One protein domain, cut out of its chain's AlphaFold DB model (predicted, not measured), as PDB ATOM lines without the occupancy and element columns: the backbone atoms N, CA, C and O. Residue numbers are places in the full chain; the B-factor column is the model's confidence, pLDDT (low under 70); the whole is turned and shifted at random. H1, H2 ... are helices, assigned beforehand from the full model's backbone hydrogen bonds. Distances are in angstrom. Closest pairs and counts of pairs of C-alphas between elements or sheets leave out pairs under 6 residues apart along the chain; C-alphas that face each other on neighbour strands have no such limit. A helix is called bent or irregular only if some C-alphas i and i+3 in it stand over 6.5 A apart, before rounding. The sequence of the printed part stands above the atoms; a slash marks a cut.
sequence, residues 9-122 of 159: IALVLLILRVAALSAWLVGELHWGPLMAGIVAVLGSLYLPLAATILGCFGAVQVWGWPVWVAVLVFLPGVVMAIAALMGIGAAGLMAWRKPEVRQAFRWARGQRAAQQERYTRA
ATOM      1  N   ILE A   9     -62.928  11.478  22.572       79.00
ATOM      2  CA  ILE A   9     -61.892  12.130  21.760       79.00
ATOM      3  C   ILE A   9     -60.573  12.178  22.537       79.00
ATOM      4  O   ILE A   9     -59.533  11.799  22.005       79.00
ATOM      5  N   ALA A  10     -60.613  12.570  23.814       72.00
ATOM      6  CA  ALA A  10     -59.433  12.577  24.676       72.00
ATOM      7  C   ALA A  10     -58.813  11.175  24.829       72.00
ATOM      8  O   ALA A  10     -57.590  11.039  24.804       72.00
ATOM      9  N   LEU A  11     -59.647  10.133  24.919       74.31
ATOM     10  CA  LEU A  11     -59.191   8.742  24.970       74.31
ATOM     11  C   LEU A  11     -58.478   8.329  23.674       74.31
ATOM     12  O   LEU A  11     -57.388   7.762  23.725       74.31
ATOM     13  N   VAL A  12     -59.062   8.636  22.513       79.56
ATOM     14  CA  VAL A  12     -58.459   8.325  21.205       79.56
ATOM     15  C   VAL A  12     -57.125   9.049  21.036       79.56
ATOM     16  O   VAL A  12     -56.143   8.435  20.626       79.56
ATOM     17  N   LEU A  13     -57.058  10.330  21.409       80.56
ATOM     18  CA  LEU A  13     -55.819  11.108  21.360       80.56
ATOM     19  C   LEU A  13     -54.745  10.543  22.298       80.56
ATOM     20  O   LEU A  13     -53.571  10.514  21.930       80.56
ATOM     21  N   LEU A  14     -55.130  10.055  23.480       75.75
ATOM     22  CA  LEU A  14     -54.210   9.390  24.401       75.75
ATOM     23  C   LEU A  14     -53.640   8.103  23.790       75.75
ATOM     24  O   LEU A  14     -52.426   7.910  23.810       75.75
ATOM     25  N   ILE A  15     -54.493   7.250  23.216       77.56
ATOM     26  CA  ILE A  15     -54.072   5.996  22.572       77.56
ATOM     27  C   ILE A  15     -53.130   6.292  21.405       77.56
ATOM     28  O   ILE A  15     -52.061   5.688  21.312       77.56
ATOM     29  N   LEU A  16     -53.486   7.257  20.554       80.25
ATOM     30  CA  LEU A  16     -52.668   7.670  19.417       80.25
ATOM     31  C   LEU A  16     -51.289   8.166  19.869       80.25
ATOM     32  O   LEU A  16     -50.273   7.800  19.283       80.25
ATOM     33  N   ARG A  17     -51.242   8.960  20.944       77.25
ATOM     34  CA  ARG A  17     -49.999   9.494  21.508       77.25
ATOM     35  C   ARG A  17     -49.088   8.392  22.042       77.25
ATOM     36  O   ARG A  17     -47.898   8.394  21.735       77.25
ATOM     37  N   VAL A  18     -49.639   7.457  22.817       75.31
ATOM     38  CA  VAL A  18     -48.879   6.319  23.359       75.31
ATOM     39  C   VAL A  18     -48.376   5.429  22.222       75.31
ATOM     40  O   VAL A  18     -47.210   5.040  22.231       75.31
ATOM     41  N   ALA A  19     -49.210   5.171  21.212       74.19
ATOM     42  CA  ALA A  19     -48.831   4.390  20.040       74.19
ATOM     43  C   ALA A  19     -47.681   5.050  19.263       74.19
ATOM     44  O   ALA A  19     -46.675   4.392  19.001       74.19
ATOM     45  N   ALA A  20     -47.770   6.352  18.976       75.31
ATOM     46  CA  ALA A  20     -46.732   7.094  18.260       75.31
ATOM     47  C   ALA A  20     -45.387   7.106  19.010       75.31
ATOM     48  O   ALA A  20     -44.348   6.822  18.418       75.31
ATOM     49  N   LEU A  21     -45.406   7.363  20.324       73.25
ATOM     50  CA  LEU A  21     -44.203   7.309  21.166       73.25
ATOM     51  C   LEU A  21     -43.599   5.904  21.211       73.25
ATOM     52  O   LEU A  21     -42.382   5.756  21.132       73.25
ATOM     53  N   SER A  22     -44.437   4.870  21.319       64.69
ATOM     54  CA  SER A  22     -43.963   3.485  21.347       64.69
ATOM     55  C   SER A  22     -43.341   3.061  20.016       64.69
ATOM     56  O   SER A  22     -42.284   2.437  20.020       64.69
ATOM     57  N   ALA A  23     -43.941   3.453  18.889       72.44
ATOM     58  CA  ALA A  23     -43.430   3.153  17.557       72.44
ATOM     59  C   ALA A  23     -42.059   3.800  17.329       72.44
ATOM     60  O   ALA A  23     -41.143   3.129  16.865       72.44
ATOM     61  N   TRP A  24     -41.896   5.060  17.737       76.19
ATOM     62  CA  TRP A  24     -40.620   5.769  17.640       76.19
ATOM     63  C   TRP A  24     -39.529   5.151  18.532       76.19
ATOM     64  O   TRP A  24     -38.400   4.951  18.095       76.19
ATOM     65  N   LEU A  25     -39.857   4.767  19.770       73.06
ATOM     66  CA  LEU A  25     -38.895   4.132  20.686       73.06
ATOM     67  C   LEU A  25     -38.434   2.743  20.210       73.06
ATOM     68  O   LEU A  25     -37.288   2.362  20.444       73.06
ATOM     69  N   VAL A  26     -39.320   1.984  19.559       71.25
ATOM     70  CA  VAL A  26     -38.981   0.677  18.973       71.25
ATOM     71  C   VAL A  26     -38.202   0.841  17.666       71.25
ATOM     72  O   VAL A  26     -37.249   0.099  17.453       71.25
ATOM     73  N   GLY A  27     -38.585   1.797  16.815       73.62
ATOM     74  CA  GLY A  27     -37.969   2.026  15.504       73.62
ATOM     75  C   GLY A  27     -36.563   2.616  15.589       73.62
ATOM     76  O   GLY A  27     -35.625   2.070  15.016       73.62
ATOM     77  N   GLU A  28     -36.394   3.692  16.352       77.19
ATOM     78  CA  GLU A  28     -35.155   4.471  16.334       77.19
ATOM     79  C   GLU A  28     -34.202   4.015  17.435       77.19
ATOM     80  O   GLU A  28     -32.995   3.888  17.227       77.19
ATOM     81  N   LEU A  29     -34.745   3.725  18.618       71.44
ATOM     82  CA  LEU A  29     -33.944   3.354  19.782       71.44
ATOM     83  C   LEU A  29     -33.707   1.840  19.883       71.44
ATOM     84  O   LEU A  29     -32.900   1.422  20.709       71.44
ATOM     85  N   HIS A  30     -34.368   1.025  19.045       75.44
ATOM     86  CA  HIS A  30     -34.334  -0.449  19.073       75.44
ATOM     87  C   HIS A  30     -34.668  -1.040  20.450       75.44
ATOM     88  O   HIS A  30     -34.250  -2.147  20.803       75.44
ATOM     89  N   TRP A  31     -35.410  -0.298  21.275       73.31
ATOM     90  CA  TRP A  31     -35.766  -0.767  22.604       73.31
ATOM     91  C   TRP A  31     -36.773  -1.905  22.501       73.31
ATOM     92  O   TRP A  31     -37.690  -1.884  21.680       73.31
ATOM     93  N   GLY A  32     -36.628  -2.903  23.378       75.31
ATOM     94  CA  GLY A  32     -37.603  -3.983  23.472       75.31
ATOM     95  C   GLY A  32     -39.019  -3.410  23.663       75.31
ATOM     96  O   GLY A  32     -39.189  -2.473  24.452       75.31
ATOM     97  N   PRO A  33     -40.050  -3.973  23.004       71.81
ATOM     98  CA  PRO A  33     -41.390  -3.375  22.912       71.81
ATOM     99  C   PRO A  33     -42.039  -3.131  24.280       71.81
ATOM    100  O   PRO A  33     -42.837  -2.214  24.453       71.81
ATOM    101  N   LEU A  34     -41.649  -3.917  25.285       70.50
ATOM    102  CA  LEU A  34     -42.101  -3.761  26.663       70.50
ATOM    103  C   LEU A  34     -41.521  -2.499  27.327       70.50
ATOM    104  O   LEU A  34     -42.262  -1.752  27.959       70.50
ATOM    105  N   MET A  35     -40.223  -2.226  27.154       66.69
ATOM    106  CA  MET A  35     -39.592  -1.011  27.690       66.69
ATOM    107  C   MET A  35     -40.066   0.231  26.940       66.69
ATOM    108  O   MET A  35     -40.389   1.233  27.572       66.69
ATOM    109  N   ALA A  36     -40.208   0.138  25.615       71.00
ATOM    110  CA  ALA A  36     -40.791   1.199  24.800       71.00
ATOM    111  C   ALA A  36     -42.230   1.528  25.226       71.00
ATOM    112  O   ALA A  36     -42.574   2.697  25.357       71.00
ATOM    113  N   GLY A  37     -43.055   0.517  25.522       70.31
ATOM    114  CA  GLY A  37     -44.412   0.716  26.036       70.31
ATOM    115  C   GLY A  37     -44.439   1.418  27.396       70.31
ATOM    116  O   GLY A  37     -45.165   2.396  27.566       70.31
ATOM    117  N   ILE A  38     -43.616   0.975  28.352       74.44
ATOM    118  CA  ILE A  38     -43.520   1.605  29.682       74.44
ATOM    119  C   ILE A  38     -43.082   3.067  29.553       74.44
ATOM    120  O   ILE A  38     -43.712   3.958  30.127       74.44
ATOM    121  N   VAL A  39     -42.042   3.333  28.764       75.31
ATOM    122  CA  VAL A  39     -41.500   4.685  28.576       75.31
ATOM    123  C   VAL A  39     -42.453   5.570  27.778       75.31
ATOM    124  O   VAL A  39     -42.583   6.745  28.098       75.31
ATOM    125  N   ALA A  40     -43.192   5.032  26.809       72.50
ATOM    126  CA  ALA A  40     -44.225   5.771  26.088       72.50
ATOM    127  C   ALA A  40     -45.384   6.182  27.005       72.50
ATOM    128  O   ALA A  40     -45.893   7.298  26.884       72.50
ATOM    129  N   VAL A  41     -45.781   5.318  27.943       70.88
ATOM    130  CA  VAL A  41     -46.806   5.634  28.951       70.88
ATOM    131  C   VAL A  41     -46.292   6.696  29.924       70.88
ATOM    132  O   VAL A  41     -46.953   7.716  30.108       70.88
ATOM    133  N   LEU A  42     -45.097   6.509  30.489       75.56
ATOM    134  CA  LEU A  42     -44.466   7.484  31.386       75.56
ATOM    135  C   LEU A  42     -44.230   8.832  30.699       75.56
ATOM    136  O   LEU A  42     -44.559   9.869  31.264       75.56
ATOM    137  N   GLY A  43     -43.726   8.827  29.469       75.38
ATOM    138  CA  GLY A  43     -43.514  10.021  28.658       75.38
ATOM    139  C   GLY A  43     -44.828  10.730  28.350       75.38
ATOM    140  O   GLY A  43     -44.945  11.934  28.555       75.38
ATOM    141  N   SER A  44     -45.864   9.989  27.955       69.38
ATOM    142  CA  SER A  44     -47.201  10.553  27.719       69.38
ATOM    143  C   SER A  44     -47.820  11.173  28.974       69.38
ATOM    144  O   SER A  44     -48.671  12.049  28.847       69.38
ATOM    145  N   LEU A  45     -47.372  10.760  30.161       71.81
ATOM    146  CA  LEU A  45     -47.788  11.300  31.454       71.81
ATOM    147  C   LEU A  45     -46.924  12.494  31.902       71.81
ATOM    148  O   LEU A  45     -47.444  13.453  32.468       71.81
ATOM    149  N   TYR A  46     -45.626  12.476  31.594       77.00
ATOM    150  CA  TYR A  46     -44.682  13.552  31.908       77.00
ATOM    151  C   TYR A  46     -44.783  14.748  30.960       77.00
ATOM    152  O   TYR A  46     -44.646  15.888  31.400       77.00
ATOM    153  N   LEU A  47     -45.036  14.526  29.669       75.38
ATOM    154  CA  LEU A  47     -45.124  15.610  28.688       75.38
ATOM    155  C   LEU A  47     -46.227  16.642  29.017       75.38
ATOM    156  O   LEU A  47     -45.949  17.832  28.890       75.38
ATOM    157  N   PRO A  48     -47.454  16.262  29.428       72.56
ATOM    158  CA  PRO A  48     -48.474  17.217  29.864       72.56
ATOM    159  C   PRO A  48     -48.037  18.052  31.071       72.56
ATOM    160  O   PRO A  48     -48.332  19.246  31.122       72.56
ATOM    161  N   LEU A  49     -47.305  17.442  32.008       74.25
ATOM    162  CA  LEU A  49     -46.763  18.115  33.188       74.25
ATOM    163  C   LEU A  49     -45.667  19.121  32.796       74.25
ATOM    164  O   LEU A  49     -45.681  20.277  33.208       74.25
ATOM    165  N   ALA A  50     -44.742  18.705  31.931       78.62
ATOM    166  CA  ALA A  50     -43.702  19.582  31.404       78.62
ATOM    167  C   ALA A  50     -44.305  20.751  30.607       78.62
ATOM    168  O   ALA A  50     -43.877  21.890  30.771       78.62
ATOM    169  N   ALA A  51     -45.341  20.493  29.804       79.06
ATOM    170  CA  ALA A  51     -46.052  21.520  29.048       79.06
ATOM    171  C   ALA A  51     -46.777  22.530  29.953       79.06
ATOM    172  O   ALA A  51     -46.811  23.712  29.628       79.06
ATOM    173  N   THR A  52     -47.321  22.102  31.098       81.31
ATOM    174  CA  THR A  52     -47.939  23.018  32.075       81.31
ATOM    175  C   THR A  52     -46.895  23.906  32.743       81.31
ATOM    176  O   THR A  52     -47.112  25.109  32.870       81.31
ATOM    177  N   ILE A  53     -45.739  23.346  33.112       80.12
ATOM    178  CA  ILE A  53     -44.631  24.112  33.702       80.12
ATOM    179  C   ILE A  53     -44.066  25.115  32.686       80.12
ATOM    180  O   ILE A  53     -43.923  26.295  33.011       80.12
ATOM    181  N   LEU A  54     -43.807  24.684  31.444       83.75
ATOM    182  CA  LEU A  54     -43.358  25.580  30.373       83.75
ATOM    183  C   LEU A  54     -44.404  26.648  30.038       83.75
ATOM    184  O   LEU A  54     -44.039  27.799  29.829       83.75
ATOM    185  N   GLY A  55     -45.688  26.287  30.006       82.25
ATOM    186  CA  GLY A  55     -46.782  27.229  29.776       82.25
ATOM    187  C   GLY A  55     -46.854  28.301  30.862       82.25
ATOM    188  O   GLY A  55     -46.965  29.485  30.547       82.25
ATOM    189  N   CYS A  56     -46.696  27.910  32.128       85.50
ATOM    190  CA  CYS A  56     -46.635  28.843  33.250       85.50
ATOM    191  C   CYS A  56     -45.419  29.773  33.149       85.50
ATOM    192  O   CYS A  56     -45.553  30.984  33.326       85.50
ATOM    193  N   PHE A  57     -44.242  29.231  32.826       86.19
ATOM    194  CA  PHE A  57     -43.025  30.025  32.654       86.19
ATOM    195  C   PHE A  57     -43.140  31.003  31.479       86.19
ATOM    196  O   PHE A  57     -42.807  32.179  31.618       86.19
ATOM    197  N   GLY A  58     -43.674  30.545  30.344       87.31
ATOM    198  CA  GLY A  58     -43.931  31.375  29.171       87.31
ATOM    199  C   GLY A  58     -44.920  32.502  29.464       87.31
ATOM    200  O   GLY A  58     -44.666  33.641  29.092       87.31
ATOM    201  N   ALA A  59     -46.000  32.229  30.197       87.62
ATOM    202  CA  ALA A  59     -46.976  33.254  30.563       87.62
ATOM    203  C   ALA A  59     -46.368  34.367  31.433       87.62
ATOM    204  O   ALA A  59     -46.658  35.545  31.223       87.62
ATOM    205  N   VAL A  60     -45.491  34.014  32.377       91.19
ATOM    206  CA  VAL A  60     -44.810  35.000  33.230       91.19
ATOM    207  C   VAL A  60     -43.764  35.784  32.438       91.19
ATOM    208  O   VAL A  60     -43.757  37.009  32.491       91.19
ATOM    209  N   GLN A  61     -42.901  35.101  31.681       92.38
ATOM    210  CA  GLN A  61     -41.737  35.745  31.060       92.38
ATOM    211  C   GLN A  61     -42.032  36.419  29.722       92.38
ATOM    212  O   GLN A  61     -41.441  37.447  29.409       92.38
ATOM    213  N   VAL A  62     -42.927  35.848  28.917       92.56
ATOM    214  CA  VAL A  62     -43.232  36.353  27.569       92.56
ATOM    215  C   VAL A  62     -44.406  37.323  27.605       92.56
ATOM    216  O   VAL A  62     -44.395  38.326  26.898       92.56
ATOM    217  N   TRP A  63     -45.419  37.043  28.429       89.31
ATOM    218  CA  TRP A  63     -46.638  37.857  28.506       89.31
ATOM    219  C   TRP A  63     -46.732  38.724  29.762       89.31
ATOM    220  O   TRP A  63     -47.698  39.471  29.906       89.31
ATOM    221  N   GLY A  64     -45.743  38.656  30.659       91.94
ATOM    222  CA  GLY A  64     -45.680  39.507  31.848       91.94
ATOM    223  C   GLY A  64     -46.797  39.236  32.853       91.94
ATOM    224  O   GLY A  64     -47.163  40.128  33.621       91.94
ATOM    225  N   TRP A  65     -47.393  38.040  32.837       92.88
ATOM    226  CA  TRP A  65     -48.477  37.734  33.761       92.88
ATOM    227  C   TRP A  65     -47.972  37.728  35.206       92.88
ATOM    228  O   TRP A  65     -46.897  37.186  35.483       92.88
ATOM    229  N   PRO A  66     -48.763  38.249  36.161       89.94
ATOM    230  CA  PRO A  66     -48.473  38.056  37.569       89.94
ATOM    231  C   PRO A  66     -48.404  36.558  37.878       89.94
ATOM    232  O   PRO A  66     -49.279  35.794  37.462       89.94
ATOM    233  N   VAL A  67     -47.395  36.137  38.647       86.81
ATOM    234  CA  VAL A  67     -47.149  34.716  38.957       86.81
ATOM    235  C   VAL A  67     -48.398  34.033  39.520       86.81
ATOM    236  O   VAL A  67     -48.701  32.906  39.149       86.81
ATOM    237  N   TRP A  68     -49.177  34.728  40.351       87.12
ATOM    238  CA  TRP A  68     -50.410  34.185  40.923       87.12
ATOM    239  C   TRP A  68     -51.501  33.910  39.869       87.12
ATOM    240  O   TRP A  68     -52.207  32.911  39.988       87.12
ATOM    241  N   VAL A  69     -51.607  34.731  38.813       85.38
ATOM    242  CA  VAL A  69     -52.550  34.518  37.697       85.38
ATOM    243  C   VAL A  69     -52.118  33.314  36.875       85.38
ATOM    244  O   VAL A  69     -52.932  32.435  36.597       85.38
ATOM    245  N   ALA A  70     -50.833  33.245  36.520       85.62
ATOM    246  CA  ALA A  70     -50.290  32.110  35.782       85.62
ATOM    247  C   ALA A  70     -50.509  30.807  36.566       85.62
ATOM    248  O   ALA A  70     -51.072  29.850  36.038       85.62
ATOM    249  N   VAL A  71     -50.179  30.798  37.859       83.06
ATOM    250  CA  VAL A  71     -50.406  29.636  38.723       83.06
ATOM    251  C   VAL A  71     -51.883  29.257  38.762       83.06
ATOM    252  O   VAL A  71     -52.175  28.090  38.542       83.06
ATOM    253  N   LEU A  72     -52.819  30.192  38.959       86.12
ATOM    254  CA  LEU A  72     -54.260  29.889  38.976       86.12
ATOM    255  C   LEU A  72     -54.766  29.273  37.667       86.12
ATOM    256  O   LEU A  72     -55.584  28.357  37.701       86.12
ATOM    257  N   VAL A  73     -54.278  29.753  36.522       84.69
ATOM    258  CA  VAL A  73     -54.691  29.259  35.200       84.69
ATOM    259  C   VAL A  73     -54.132  27.862  34.920       84.69
ATOM    260  O   VAL A  73     -54.825  27.032  34.331       84.69
ATOM    261  N   PHE A  74     -52.909  27.566  35.365       84.25
ATOM    262  CA  PHE A  74     -52.263  26.269  35.130       84.25
ATOM    263  C   PHE A  74     -52.481  25.245  36.263       84.25
ATOM    264  O   PHE A  74     -52.299  24.046  36.031       84.25
ATOM    265  N   LEU A  75     -52.945  25.667  37.450       83.06
ATOM    266  CA  LEU A  75     -53.238  24.803  38.607       83.06
ATOM    267  C   LEU A  75     -54.163  23.623  38.266       83.06
ATOM    268  O   LEU A  75     -53.836  22.502  38.654       83.06
ATOM    269  N   PRO A  76     -55.276  23.807  37.525       80.88
ATOM    270  CA  PRO A  76     -56.177  22.705  37.194       80.88
ATOM    271  C   PRO A  76     -55.475  21.619  36.376       80.88
ATOM    272  O   PRO A  76     -55.695  20.433  36.603       80.88
ATOM    273  N   GLY A  77     -54.582  22.014  35.464       74.94
ATOM    274  CA  GLY A  77     -53.781  21.079  34.674       74.94
ATOM    275  C   GLY A  77     -52.824  20.265  35.544       74.94
ATOM    276  O   GLY A  77     -52.738  19.048  35.392       74.94
ATOM    277  N   VAL A  78     -52.164  20.918  36.504       74.69
ATOM    278  CA  VAL A  78     -51.266  20.255  37.463       74.69
ATOM    279  C   VAL A  78     -52.037  19.294  38.368       74.69
ATOM    280  O   VAL A  78     -51.628  18.146  38.532       74.69
ATOM    281  N   VAL A  79     -53.185  19.715  38.906       79.88
ATOM    282  CA  VAL A  79     -54.036  18.874  39.765       79.88
ATOM    283  C   VAL A  79     -54.533  17.645  39.007       79.88
ATOM    284  O   VAL A  79     -54.441  16.533  39.524       79.88
ATOM    285  N   MET A  80     -54.992  17.809  37.764       77.31
ATOM    286  CA  MET A  80     -55.445  16.687  36.935       77.31
ATOM    287  C   MET A  80     -54.299  15.732  36.582       77.31
ATOM    288  O   MET A  80     -54.493  14.517  36.595       77.31
ATOM    289  N   ALA A  81     -53.093  16.247  36.330       71.38
ATOM    290  CA  ALA A  81     -51.913  15.418  36.086       71.38
ATOM    291  C   ALA A  81     -51.512  14.606  37.330       71.38
ATOM    292  O   ALA A  81     -51.255  13.405  37.222       71.38
ATOM    293  N   ILE A  82     -51.520  15.223  38.516       73.62
ATOM    294  CA  ILE A  82     -51.236  14.539  39.790       73.62
ATOM    295  C   ILE A  82     -52.312  13.489  40.095       73.62
ATOM    296  O   ILE A  82     -51.983  12.366  40.477       73.62
ATOM    297  N   ALA A  83     -53.590  13.811  39.885       73.00
ATOM    298  CA  ALA A  83     -54.690  12.868  40.077       73.00
ATOM    299  C   ALA A  83     -54.587  11.668  39.122       73.00
ATOM    300  O   ALA A  83     -54.780  10.526  39.542       73.00
ATOM    301  N   ALA A  84     -54.215  11.898  37.858       70.44
ATOM    302  CA  ALA A  84     -53.969  10.830  36.892       70.44
ATOM    303  C   ALA A  84     -52.778   9.946  37.302       70.44
ATOM    304  O   ALA A  84     -52.876   8.719  37.253       70.44
ATOM    305  N   LEU A  85     -51.681  10.550  37.773       70.31
ATOM    306  CA  LEU A  85     -50.520   9.837  38.318       70.31
ATOM    307  C   LEU A  85     -50.905   8.962  39.520       70.31
ATOM    308  O   LEU A  85     -50.536   7.786  39.570       70.31
ATOM    309  N   MET A  86     -51.696   9.492  40.457       73.81
ATOM    310  CA  MET A  86     -52.189   8.726  41.606       73.81
ATOM    311  C   MET A  86     -53.159   7.613  41.204       73.81
ATOM    312  O   MET A  86     -53.069   6.512  41.745       73.81
ATOM    313  N   GLY A  87     -54.046   7.853  40.235       69.94
ATOM    314  CA  GLY A  87     -54.978   6.845  39.724       69.94
ATOM    315  C   GLY A  87     -54.263   5.660  39.074       69.94
ATOM    316  O   GLY A  87     -54.595   4.508  39.355       69.94
ATOM    317  N   ILE A  88     -53.229   5.923  38.269       65.00
ATOM    318  CA  ILE A  88     -52.398   4.876  37.655       65.00
ATOM    319  C   ILE A  88     -51.585   4.135  38.727       65.00
ATOM    320  O   ILE A  88     -51.517   2.904  38.697       65.00
ATOM    321  N   GLY A  89     -51.027   4.850  39.709       61.78
ATOM    322  CA  GLY A  89     -50.314   4.244  40.839       61.78
ATOM    323  C   GLY A  89     -51.202   3.314  41.671       61.78
ATOM    324  O   GLY A  89     -50.821   2.177  41.957       61.78
ATOM    325  N   ALA A  90     -52.421   3.750  41.995       66.38
ATOM    326  CA  ALA A  90     -53.397   2.959  42.739       66.38
ATOM    327  C   ALA A  90     -53.910   1.754  41.930       66.38
ATOM    328  O   ALA A  90     -53.989   0.643  42.460       66.38
ATOM    329  N   ALA A  91     -54.200   1.937  40.638       60.56
ATOM    330  CA  ALA A  91     -54.626   0.854  39.752       60.56
ATOM    331  C   ALA A  91     -53.525  -0.204  39.565       60.56
ATOM    332  O   ALA A  91     -53.817  -1.401  39.600       60.56
ATOM    333  N   GLY A  92     -52.260   0.211  39.447       59.19
ATOM    334  CA  GLY A  92     -51.109  -0.694  39.390       59.19
ATOM    335  C   GLY A  92     -50.937  -1.515  40.673       59.19
ATOM    336  O   GLY A  92     -50.756  -2.733  40.614       59.19
ATOM    337  N   LEU A  93     -51.083  -0.878  41.840       60.59
ATOM    338  CA  LEU A  93     -51.031  -1.542  43.150       60.59
ATOM    339  C   LEU A  93     -52.183  -2.536  43.358       60.59
ATOM    340  O   LEU A  93     -51.968  -3.632  43.886       60.59
ATOM    341  N   MET A  94     -53.395  -2.204  42.908       60.50
ATOM    342  CA  MET A  94     -54.537  -3.120  42.987       60.50
ATOM    343  C   MET A  94     -54.440  -4.274  41.984       60.50
ATOM    344  O   MET A  94     -54.784  -5.406  42.329       60.50
ATOM    345  N   ALA A  95     -53.924  -4.037  40.774       58.44
ATOM    346  CA  ALA A  95     -53.687  -5.089  39.786       58.44
ATOM    347  C   ALA A  95     -52.648  -6.115  40.277       58.44
ATOM    348  O   ALA A  95     -52.840  -7.316  40.100       58.44
ATOM    349  N   TRP A  96     -51.604  -5.672  40.988       51.47
ATOM    350  CA  TRP A  96     -50.588  -6.552  41.588       51.47
ATOM    351  C   TRP A  96     -51.132  -7.462  42.706       51.47
ATOM    352  O   TRP A  96     -50.588  -8.536  42.996       51.47
ATOM    353  N   ARG A  97     -52.224  -7.041  43.355       61.19
ATOM    354  CA  ARG A  97     -52.896  -7.811  44.410       61.19
ATOM    355  C   ARG A  97     -53.773  -8.942  43.870       61.19
ATOM    356  O   ARG A  97     -54.102  -9.840  44.642       61.19
ATOM    357  N   LYS A  98     -54.128  -8.939  42.581       63.06
ATOM    358  CA  LYS A  98     -54.978  -9.986  42.001       63.06
ATOM    359  C   LYS A  98     -54.185 -11.287  41.779       63.06
ATOM    360  O   LYS A  98     -53.098 -11.255  41.193       63.06
ATOM    361  N   PRO A  99     -54.708 -12.449  42.211       58.62
ATOM    362  CA  PRO A  99     -54.023 -13.737  42.069       58.62
ATOM    363  C   PRO A  99     -53.834 -14.153  40.600       58.62
ATOM    364  O   PRO A  99     -52.847 -14.812  40.272       58.62
ATOM    365  N   GLU A 100     -54.717 -13.698  39.713       61.50
ATOM    366  CA  GLU A 100     -54.688 -13.948  38.265       61.50
ATOM    367  C   GLU A 100     -53.420 -13.384  37.602       61.50
ATOM    368  O   GLU A 100     -52.767 -14.065  36.812       61.50
ATOM    369  N   VAL A 101     -52.984 -12.183  38.002       60.44
ATOM    370  CA  VAL A 101     -51.768 -11.547  37.462       60.44
ATOM    371  C   VAL A 101     -50.515 -12.312  37.894       60.44
ATOM    372  O   VAL A 101     -49.579 -12.474  37.112       60.44
ATOM    373  N   ARG A 102     -50.512 -12.874  39.110       60.66
ATOM    374  CA  ARG A 102     -49.417 -13.734  39.596       60.66
ATOM    375  C   ARG A 102     -49.366 -15.070  38.859       60.66
ATOM    376  O   ARG A 102     -48.281 -15.615  38.664       60.66
ATOM    377  N   GLN A 103     -50.512 -15.617  38.457       61.94
ATOM    378  CA  GLN A 103     -50.563 -16.826  37.635       61.94
ATOM    379  C   GLN A 103     -50.060 -16.549  36.216       61.94
ATOM    380  O   GLN A 103     -49.203 -17.293  35.747       61.94
ATOM    381  N   ALA A 104     -50.470 -15.440  35.597       61.09
ATOM    382  CA  ALA A 104     -49.969 -15.019  34.289       61.09
ATOM    383  C   ALA A 104     -48.448 -14.775  34.296       61.09
ATOM    384  O   ALA A 104     -47.739 -15.239  33.405       61.09
ATOM    385  N   PHE A 105     -47.913 -14.133  35.342       63.44
ATOM    386  CA  PHE A 105     -46.467 -13.922  35.484       63.44
ATOM    387  C   PHE A 105     -45.687 -15.228  35.690       63.44
ATOM    388  O   PHE A 105     -44.584 -15.374  35.159       63.44
ATOM    389  N   ARG A 106     -46.243 -16.193  36.439       65.75
ATOM    390  CA  ARG A 106     -45.631 -17.524  36.614       65.75
ATOM    391  C   ARG A 106     -45.659 -18.336  35.322       65.75
ATOM    392  O   ARG A 106     -44.640 -18.928  34.981       65.75
ATOM    393  N   TRP A 107     -46.763 -18.299  34.580       63.47
ATOM    394  CA  TRP A 107     -46.871 -18.922  33.259       63.47
ATOM    395  C   TRP A 107     -45.879 -18.319  32.259       63.47
ATOM    396  O   TRP A 107     -45.138 -19.059  31.613       63.47
ATOM    397  N   ALA A 108     -45.773 -16.989  32.200       66.56
ATOM    398  CA  ALA A 108     -44.817 -16.304  31.331       66.56
ATOM    399  C   ALA A 108     -43.353 -16.616  31.695       66.56
ATOM    400  O   ALA A 108     -42.498 -16.740  30.816       66.56
ATOM    401  N   ARG A 109     -43.047 -16.776  32.990       64.19
ATOM    402  CA  ARG A 109     -41.707 -17.166  33.456       64.19
ATOM    403  C   ARG A 109     -41.405 -18.643  33.162       64.19
ATOM    404  O   ARG A 109     -40.291 -18.946  32.748       64.19
ATOM    405  N   GLY A 110     -42.391 -19.532  33.298       69.00
ATOM    406  CA  GLY A 110     -42.267 -20.955  32.962       69.00
ATOM    407  C   GLY A 110     -42.060 -21.205  31.465       69.00
ATOM    408  O   GLY A 110     -41.215 -22.011  31.092       69.00
ATOM    409  N   GLN A 111     -42.750 -20.457  30.598       62.12
ATOM    410  CA  GLN A 111     -42.555 -20.557  29.146       62.12
ATOM    411  C   GLN A 111     -41.153 -20.121  28.708       62.12
ATOM    412  O   GLN A 111     -40.560 -20.772  27.854       62.12
ATOM    413  N   ARG A 112     -40.585 -19.073  29.321       60.56
ATOM    414  CA  ARG A 112     -39.204 -18.649  29.032       60.56
ATOM    415  C   ARG A 112     -38.172 -19.676  29.488       60.56
ATOM    416  O   ARG A 112     -37.228 -19.920  28.750       60.56
ATOM    417  N   ALA A 113     -38.375 -20.310  30.643       60.97
ATOM    418  CA  ALA A 113     -37.512 -21.399  31.100       60.97
ATOM    419  C   ALA A 113     -37.567 -22.602  30.140       60.97
ATOM    420  O   ALA A 113     -36.527 -23.081  29.701       60.97
ATOM    421  N   ALA A 114     -38.768 -23.007  29.715       60.88
ATOM    422  CA  ALA A 114     -38.946 -24.098  28.755       60.88
ATOM    423  C   ALA A 114     -38.372 -23.776  27.361       60.88
ATOM    424  O   ALA A 114     -37.868 -24.657  26.665       60.88
ATOM    425  N   GLN A 115     -38.437 -22.512  26.935       61.06
ATOM    426  CA  GLN A 115     -37.860 -22.076  25.667       61.06
ATOM    427  C   GLN A 115     -36.330 -22.023  25.744       61.06
ATOM    428  O   GLN A 115     -35.657 -22.446  24.806       61.06
ATOM    429  N   GLN A 116     -35.778 -21.577  26.873       60.62
ATOM    430  CA  GLN A 116     -34.339 -21.540  27.097       60.62
ATOM    431  C   GLN A 116     -33.750 -22.949  27.167       60.62
ATOM    432  O   GLN A 116     -32.768 -23.203  26.481       60.62
ATOM    433  N   GLU A 117     -34.407 -23.892  27.848       58.50
ATOM    434  CA  GLU A 117     -34.018 -25.310  27.828       58.50
ATOM    435  C   GLU A 117     -34.029 -25.905  26.415       58.50
ATOM    436  O   GLU A 117     -33.119 -26.652  26.062       58.50
ATOM    437  N   ARG A 118     -35.003 -25.549  25.563       57.25
ATOM    438  CA  ARG A 118     -35.013 -25.986  24.155       57.25
ATOM    439  C   ARG A 118     -33.841 -25.420  23.357       57.25
ATOM    440  O   ARG A 118     -33.259 -26.154  22.567       57.25
ATOM    441  N   TYR A 119     -33.472 -24.160  23.578       56.53
ATOM    442  CA  TYR A 119     -32.296 -23.566  22.937       56.53
ATOM    443  C   TYR A 119     -30.988 -24.164  23.464       56.53
ATOM    444  O   TYR A 119     -30.113 -24.472  22.663       56.53
ATOM    445  N   THR A 120     -30.862 -24.397  24.777       58.78
ATOM    446  CA  THR A 120     -29.636 -24.963  25.370       58.78
ATOM    447  C   THR A 120     -29.449 -26.435  24.996       58.78
ATOM    448  O   THR A 120     -28.329 -26.864  24.740       58.78
ATOM    449  N   ARG A 121     -30.543 -27.202  24.890       54.16
ATOM    450  CA  ARG A 121     -30.527 -28.603  24.435       54.16
ATOM    451  C   ARG A 121     -30.276 -28.735  22.931       54.16
ATOM    452  O   ARG A 121     -29.694 -29.725  22.510       54.16
ATOM    453  N   ALA A 122     -30.687 -27.746  22.134       55.62
ATOM    454  CA  ALA A 122     -30.347 -27.672  20.713       55.62
ATOM    455  C   ALA A 122     -28.888 -27.236  20.475       55.62
ATOM    456  O   ALA A 122     -28.313 -27.574  19.446       55.62
TER     457      ALA A 122
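This is residues 9 to 122 of the 159 residues of an uncharacterized protein of Paraperlucidibaca baekdonensis (UniProt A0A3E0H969). What shape does the model show? It is a long helical hairpin of H2 and H3, with H1 packed slantwise on the first part of H2, residues 33 to 44, and with residues 86 to 122, the last part of H3 and then H4, sticking out as a long arm that turns a corner between H3 and H4. What is it built of? The printed part has 114 residues with four named helices, in the order H1, H2, H3, H4, and no named strand; the class is all helix. How drawn out is it? It is extended, with a radius of gyration of the C-alphas of 20.5 A and spans of 70 by 35 by 24 A, and the arm makes much of the length.

What does the longest helix touch? H3, residues 67 to 97, touches H2, residues 33 to 61, and the two form a helical hairpin, running opposite ways at a shallow tilt of 17 degrees. Their closest C-alphas, those of Cys 56 and Ala 70, are 5.5 A apart. Where is the first helix? H1, residues 9 to 27, touches H2 at residues 33 to 44 of H2 alone, with the closest C-alphas, those of Leu 21 and Ala 40, 5.2 A apart. They run opposite ways at a steep tilt of 63 degrees, and H1 is apart from H3. How does the last helix stand? H4, residues 99 to 122, is close to H3 but not clearly touching, with the closest C-alphas, those of Ala 95 and Val 101, 7.1 A apart. The two run the same way at a steep tilt of 69 degrees, only just short of about perpendicular, and H4 is apart from H1 and H2. Are the helix backbones complete? In H1 and H4 every O i to N i+4 pair is within hydrogen-bond range, against 23 of 25 in H2 and 25 of 27 in H3.

How long is H3, and is it even? From C-alpha 67 at (-47.149, 34.716, 38.957) to C-alpha 97 it measures 43.3 A. It has a kink of 46 degrees near residue 74 and is irregular, with C-alphas 73 and 76 at 7.0 A, and its line is a rough one. What of H2? It measures 40.0 A and has a kink of 29 degrees near residue 45; it is neither bent nor irregular, but only just, with C-alphas 45 and 48 at 6.2 A. Where do H1 and H4 lie? H1 measures 26.7 A from C-alpha 9 at (-61.892, 12.130, 21.760), and H4 measures 34.8 A, ending with C-alpha 122 at (-30.347, -27.672, 20.713).

How far does it reach? The two C-alphas farthest apart, those of Pro 66 and Arg 121, are 70.3 A apart; without residues 86 to 122, which stand free, the body spans 45 by 23 by 20 A. Is it unbroken? The printed part has no cut, and the links H1 to H2, H2 to H3 and H3 to H4 are tight. Where is confidence low? The mean pLDDT of the printed part is 72.7, and residues 22, 35, 44 and 87 to 122 are under 70.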